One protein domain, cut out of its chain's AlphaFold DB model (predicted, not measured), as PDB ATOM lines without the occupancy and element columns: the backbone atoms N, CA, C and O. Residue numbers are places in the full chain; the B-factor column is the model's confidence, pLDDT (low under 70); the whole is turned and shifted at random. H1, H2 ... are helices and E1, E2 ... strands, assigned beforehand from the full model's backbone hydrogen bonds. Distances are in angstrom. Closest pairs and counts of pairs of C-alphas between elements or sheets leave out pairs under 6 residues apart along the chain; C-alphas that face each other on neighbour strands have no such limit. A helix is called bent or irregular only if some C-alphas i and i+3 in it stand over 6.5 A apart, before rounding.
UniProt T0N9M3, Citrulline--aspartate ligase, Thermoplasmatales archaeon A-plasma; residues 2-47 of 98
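AT A GLANCE: This is residues 2 to 47 of the 98 residues of the protein "Citrulline--aspartate ligase" of Thermoplasmatales archaeon A-plasma (UniProt T0N9M3). An open V: one helix, H1, makes one arm, a two-stranded hairpin, E1 and E2, makes the other, and a tight link joins them at the bottom of the V. Residues 2 to 9, with no named element, hook back at the far end of H1, and the space between the arms is empty. The printed part has 46 residues, with one named helix and two named strands in the order H1, E1, E2; the sheet, E1 - E2, is antiparallel and the class is mixed, helices and strands. The whole is extended, with a radius of gyration of the C-alphas of 16.3 A, and flat, spanning 41 by 30 by 8 A.

HOW THE PARTS SIT: H1, residues 10 to 25, has 10 of its 12 O i to N i+4 pairs within hydrogen-bond range. It is irregular: C-alphas 22 and 25 are 7.6 A apart. E1, residues 29 to 35, and E2, residues 38 to 45, are antiparallel neighbours and form a hairpin, with 157 degrees between their directions. N 29 and O 45 are within hydrogen-bond range at 2.8 A, as are N 38 and O 35 at 2.9 A. The C-alphas of Val 30 and Met 44 face each other at 4.5 A. H1 and E2 are apart, with no C-alpha of the one within 8 A of the other.

IN THESE COORDINATES: H1 runs 25.4 A from C-alpha 10 at (92.449, 149.272, 147.835) to C-alpha 25 at (115.897, 139.919, 144.638). E1 is 19.3 A long from first to last C-alpha. E2 is 21.2 A long and ends at C-alpha 45, at (127.134, 144.304, 140.843).

THE WHOLE: The two C-alphas farthest apart, those of Pro 10 and Asn 36, are 42.6 A apart. Residues 3 to 11, 13 to 24 and 34 to 39 stand free. The links H1 to E1 and E1 to E2 are tight. The printed part has no cut, and no printed residue is under 70 in pLDDT.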
ATOM      1  N   THR A   2      98.717 157.406 141.686       86.50
ATOM      2  CA  THR A   2      99.305 158.403 142.610       86.50
ATOM      3  C   THR A   2      99.087 159.846 142.159       86.50
ATOM      4  O   THR A   2      98.706 160.687 142.964       86.50
ATOM      5  N   TYR A   3      99.282 160.127 140.867       89.69
ATOM      6  CA  TYR A   3      99.053 161.464 140.304       89.69
ATOM      7  C   TYR A   3      97.576 161.882 140.365       89.69
ATOM      8  O   TYR A   3      97.270 163.033 140.646       89.69
ATOM      9  N   ASP A   4      96.666 160.919 140.202       90.94
ATOM     10  CA  ASP A   4      95.215 161.135 140.256       90.94
ATOM     11  C   ASP A   4      94.667 161.180 141.698       90.94
ATOM     12  O   ASP A   4      93.458 161.216 141.898       90.94
ATOM     13  N   GLY A   5      95.535 161.129 142.719       90.06
ATOM     14  CA  GLY A   5      95.145 161.152 144.134       90.06
ATOM     15  C   GLY A   5      94.583 159.833 144.685       90.06
ATOM     16  O   GLY A   5      94.188 159.775 145.847       90.06
ATOM     17  N   LEU A   6      94.595 158.748 143.906       92.12
ATOM     18  CA  LEU A   6      94.080 157.420 144.273       92.12
ATOM     19  C   LEU A   6      95.077 156.611 145.121       92.12
ATOM     20  O   LEU A   6      95.274 155.417 144.904       92.12
ATOM     21  N   TRP A   7      95.761 157.267 146.057       90.44
ATOM     22  CA  TRP A   7      96.788 156.620 146.877       90.44
ATOM     23  C   TRP A   7      96.204 155.642 147.904       90.44
ATOM     24  O   TRP A   7      96.810 154.613 148.180       90.44
ATOM     25  N   PHE A   8      95.022 155.952 148.443       91.94
ATOM     26  CA  PHE A   8      94.332 155.141 149.457       91.94
ATOM     27  C   PHE A   8      93.302 154.171 148.864       91.94
ATOM     28  O   PHE A   8      92.509 153.585 149.599       91.94
ATOM     29  N   ASP A   9      93.274 154.032 147.538       93.62
ATOM     30  CA  ASP A   9      92.427 153.043 146.881       93.62
ATOM     31  C   ASP A   9      92.929 151.622 147.216       93.62
ATOM     32  O   ASP A   9      94.144 151.398 147.190       93.62
ATOM     33  N   PRO A  10      92.046 150.645 147.505       92.44
ATOM     34  CA  PRO A  10      92.449 149.272 147.835       92.44
ATOM     35  C   PRO A  10      93.307 148.604 146.748       92.44
ATOM     36  O   PRO A  10      94.125 147.733 147.046       92.44
ATOM     37  N   LEU A  11      93.189 149.030 145.485       92.88
ATOM     38  CA  LEU A  11      94.060 148.564 144.407       92.88
ATOM     39  C   LEU A  11      95.540 148.877 144.676       92.88
ATOM     40  O   LEU A  11      96.419 148.109 144.274       92.88
ATOM     41  N   MET A  12      95.830 149.975 145.378       94.38
ATOM     42  CA  MET A  12      97.198 150.378 145.681       94.38
ATOM     43  C   MET A  12      97.888 149.393 146.636       94.38
ATOM     44  O   MET A  12      99.070 149.096 146.458       94.38
ATOM     45  N   ASP A  13      97.157 148.793 147.581       93.38
ATOM     46  CA  ASP A  13      97.694 147.762 148.482       93.38
ATOM     47  C   ASP A  13      98.062 146.472 147.736       93.38
ATOM     48  O   ASP A  13      99.110 145.861 147.995       93.38
ATOM     49  N   HIS A  14      97.242 146.079 146.757       94.81
ATOM     50  CA  HIS A  14      97.532 144.936 145.892       94.81
ATOM     51  C   HIS A  14      98.778 145.180 145.035       94.81
ATOM     52  O   HIS A  14      99.662 144.321 144.967       94.81
ATOM     53  N   LEU A  15      98.897 146.368 144.438       94.88
ATOM     54  CA  LEU A  15     100.067 146.753 143.649       94.88
ATOM     55  C   LEU A  15     101.334 146.815 144.501       94.88
ATOM     56  O   LEU A  15     102.360 146.266 144.107       94.88
ATOM     57  N   ASN A  16     101.264 147.411 145.690       94.62
ATOM     58  CA  ASN A  16     102.388 147.452 146.622       94.62
ATOM     59  C   ASN A  16     102.843 146.042 147.030       94.62
ATOM     60  O   ASN A  16     104.043 145.785 147.135       94.62
ATOM     61  N   SER A  17     101.909 145.110 147.226       96.19
ATOM     62  CA  SER A  17     102.234 143.713 147.542       96.19
ATOM     63  C   SER A  17     102.903 142.998 146.365       96.19
ATOM     64  O   SER A  17     103.915 142.320 146.550       96.19
ATOM     65  N   PHE A  18     102.406 143.208 145.144       96.50
ATOM     66  CA  PHE A  18     103.041 142.704 143.926       96.50
ATOM     67  C   PHE A  18     104.456 143.274 143.743       96.50
ATOM     68  O   PHE A  18     105.402 142.521 143.516       96.50
ATOM     69  N   LEU A  19     104.630 144.586 143.926       96.06
ATOM     70  CA  LEU A  19     105.928 145.258 143.826       96.06
ATOM     71  C   LEU A  19     106.937 144.715 144.840       96.06
ATOM     72  O   LEU A  19     108.097 144.509 144.486       96.06
ATOM     73  N   LYS A  20     106.515 144.434 146.078       96.69
ATOM     74  CA  LYS A  20     107.373 143.770 147.074       96.69
ATOM     75  C   LYS A  20     107.831 142.393 146.594       96.69
ATOM     76  O   LYS A  20     109.002 142.063 146.754       96.69
ATOM     77  N   SER A  21     106.938 141.613 145.983       96.62
ATOM     78  CA  SER A  21     107.278 140.284 145.462       96.62
ATOM     79  C   SER A  21     108.255 140.346 144.291       96.62
ATOM     80  O   SER A  21     109.207 139.573 144.257       96.62
ATOM     81  N   VAL A  22     108.033 141.241 143.326       96.06
ATOM     82  CA  VAL A  22     108.902 141.362 142.142       96.06
ATOM     83  C   VAL A  22     110.288 141.879 142.531       96.06
ATOM     84  O   VAL A  22     111.292 141.424 141.990       96.06
ATOM     85  N   ASN A  23     110.358 142.781 143.513       95.19
ATOM     86  CA  ASN A  23     111.615 143.376 143.959       95.19
ATOM     87  C   ASN A  23     112.370 142.548 145.012       95.19
ATOM     88  O   ASN A  23     113.396 143.007 145.506       95.19
ATOM     89  N   ALA A  24     111.916 141.333 145.345       94.06
ATOM     90  CA  ALA A  24     112.508 140.516 146.409       94.06
ATOM     91  C   ALA A  24     114.016 140.246 146.228       94.06
ATOM     92  O   ALA A  24     114.745 140.161 147.213       94.06
ATOM     93  N   TYR A  25     114.487 140.156 144.980       93.94
ATOM     94  CA  TYR A  25     115.897 139.919 144.638       93.94
ATOM     95  C   TYR A  25     116.577 141.130 143.985       93.94
ATOM     96  O   TYR A  25     117.711 141.032 143.519       93.94
ATOM     97  N   VAL A  26     115.909 142.288 143.949       92.38
ATOM     98  CA  VAL A  26     116.460 143.519 143.368       92.38
ATOM     99  C   VAL A  26     117.352 144.189 144.412       92.38
ATOM    100  O   VAL A  26     116.967 145.139 145.087       92.38
ATOM    101  N   SER A  27     118.553 143.637 144.577       93.38
ATOM    102  CA  SER A  27     119.569 144.116 145.517       93.38
ATOM    103  C   SER A  27     120.938 144.114 144.852       93.38
ATOM    104  O   SER A  27     121.306 143.139 144.196       93.38
ATOM    105  N   GLY A  28     121.692 145.200 144.996       93.00
ATOM    106  CA  GLY A  28     123.001 145.364 144.377       93.00
ATOM    107  C   GLY A  28     123.466 146.816 144.375       93.00
ATOM    108  O   GLY A  28     122.767 147.713 144.845       93.00
ATOM    109  N   THR A  29     124.646 147.034 143.809       95.12
ATOM    110  CA  THR A  29     125.281 148.345 143.677       95.12
ATOM    111  C   THR A  29     125.369 148.715 142.203       95.12
ATOM    112  O   THR A  29     125.777 147.904 141.371       95.12
ATOM    113  N   VAL A  30     125.006 149.955 141.873       95.06
ATOM    114  CA  VAL A  30     125.128 150.504 140.517       95.06
ATOM    115  C   VAL A  30     126.103 151.672 140.545       95.06
ATOM    116  O   VAL A  30     125.902 152.648 141.265       95.06
ATOM    117  N   SER A  31     127.150 151.578 139.732       95.19
ATOM    118  CA  SER A  31     128.145 152.634 139.570       95.19
ATOM    119  C   SER A  31     127.668 153.618 138.510       95.19
ATOM    120  O   SER A  31     127.465 153.250 137.350       95.19
ATOM    121  N   LEU A  32     127.497 154.880 138.901       96.44
ATOM    122  CA  LEU A  32     127.025 155.956 138.031       96.44
ATOM    123  C   LEU A  32     128.110 157.019 137.858       96.44
ATOM    124  O   LEU A  32     128.810 157.376 138.802       96.44
ATOM    125  N   LYS A  33     128.208 157.566 136.649       95.69
ATOM    126  CA  LYS A  33     129.039 158.725 136.330       95.69
ATOM    127  C   LYS A  33     128.138 159.901 135.984       95.69
ATOM    128  O   LYS A  33     127.365 159.825 135.032       95.69
ATOM    129  N   LEU A  34     128.266 160.993 136.732       96.62
ATOM    130  CA  LEU A  34     127.621 162.259 136.405       96.62
ATOM    131  C   LEU A  34     128.549 163.073 135.498       96.62
ATOM    132  O   LEU A  34     129.689 163.357 135.864       96.62
ATOM    133  N   GLN A  35     128.074 163.447 134.314       95.25
ATOM    134  CA  GLN A  35     128.840 164.245 133.362       95.25
ATOM    135  C   GLN A  35     127.916 165.216 132.625       95.25
ATOM    136  O   GLN A  35     126.965 164.793 131.976       95.25
ATOM    137  N   ASN A  36     128.212 166.519 132.695       93.06
ATOM    138  CA  ASN A  36     127.492 167.585 131.980       93.06
ATOM    139  C   ASN A  36     125.958 167.540 132.160       93.06
ATOM    140  O   ASN A  36     125.216 167.743 131.206       93.06
ATOM    141  N   GLY A  37     125.485 167.228 133.372       95.25
ATOM    142  CA  GLY A  37     124.053 167.091 133.676       95.25
ATOM    143  C   GLY A  37     123.438 165.728 133.336       95.25
ATOM    144  O   GLY A  37     122.277 165.505 133.659       95.25
ATOM    145  N   ASN A  38     124.203 164.799 132.755       93.94
ATOM    146  CA  ASN A  38     123.748 163.447 132.429       93.94
ATOM    147  C   ASN A  38     124.270 162.412 133.429       93.94
ATOM    148  O   ASN A  38     125.424 162.477 133.858       93.94
ATOM    149  N   LEU A  39     123.441 161.415 133.738       94.94
ATOM    150  CA  LEU A  39     123.809 160.226 134.510       94.94
ATOM    151  C   LEU A  39     124.082 159.063 133.551       94.94
ATOM    152  O   LEU A  39     123.210 158.674 132.777       94.94
ATOM    153  N   LEU A  40     125.288 158.503 133.608       94.75
ATOM    154  CA  LEU A  40     125.707 157.356 132.803       94.75
ATOM    155  C   LEU A  40     125.973 156.154 133.706       94.75
ATOM    156  O   LEU A  40     126.743 156.256 134.661       94.75
ATOM    157  N   VAL A  41     125.385 155.007 133.379       95.00
ATOM    158  CA  VAL A  41     125.662 153.744 134.074       95.00
ATOM    159  C   VAL A  41     127.025 153.218 133.626       95.00
ATOM    160  O   VAL A  41     127.250 153.023 132.437       95.00
ATOM    161  N   GLN A  42     127.941 153.024 134.574       93.62
ATOM    162  CA  GLN A  42     129.282 152.479 134.326       93.62
ATOM    163  C   GLN A  42     129.342 150.970 134.569       93.62
ATOM    164  O   GLN A  42     130.088 150.267 133.897       93.62
ATOM    165  N   GLY A  43     128.561 150.467 135.523       92.31
ATOM    166  CA  GLY A  43     128.557 149.053 135.874       92.31
ATOM    167  C   GLY A  43     127.537 148.736 136.956       92.31
ATOM    168  O   GLY A  43     126.983 149.639 137.588       92.31
ATOM    169  N   MET A  44     127.293 147.445 137.153       93.12
ATOM    170  CA  MET A  44     126.401 146.930 138.184       93.12
ATOM    171  C   MET A  44     126.975 145.657 138.794       93.12
ATOM    172  O   MET A  44     127.547 144.829 138.090       93.12
ATOM    173  N   GLU A  45     126.766 145.496 140.092       91.12
ATOM    174  CA  GLU A  45     127.134 144.304 140.843       91.12
ATOM    175  C   GLU A  45     125.958 143.896 141.724       91.12
ATOM    176  O   GLU A  45     125.344 144.731 142.388       91.12
ATOM    177  N   SER A  46     125.610 142.612 141.725       93.06
ATOM    178  CA  SER A  46     124.504 142.089 142.524       93.06
ATOM    179  C   SER A  46     124.794 140.655 142.961       93.06
ATOM    180  O   SER A  46     125.211 139.850 142.125       93.06
ATOM    181  N   PRO A  47     124.518 140.296 144.230       89.44
ATOM    182  CA  PRO A  47     124.586 138.909 144.684       89.44
ATOM    183  C   PRO A  47     123.510 138.015 144.043       89.44
ATOM    184  O   PRO A  47     123.650 136.797 144.058       89.44
TER     185      PRO A  47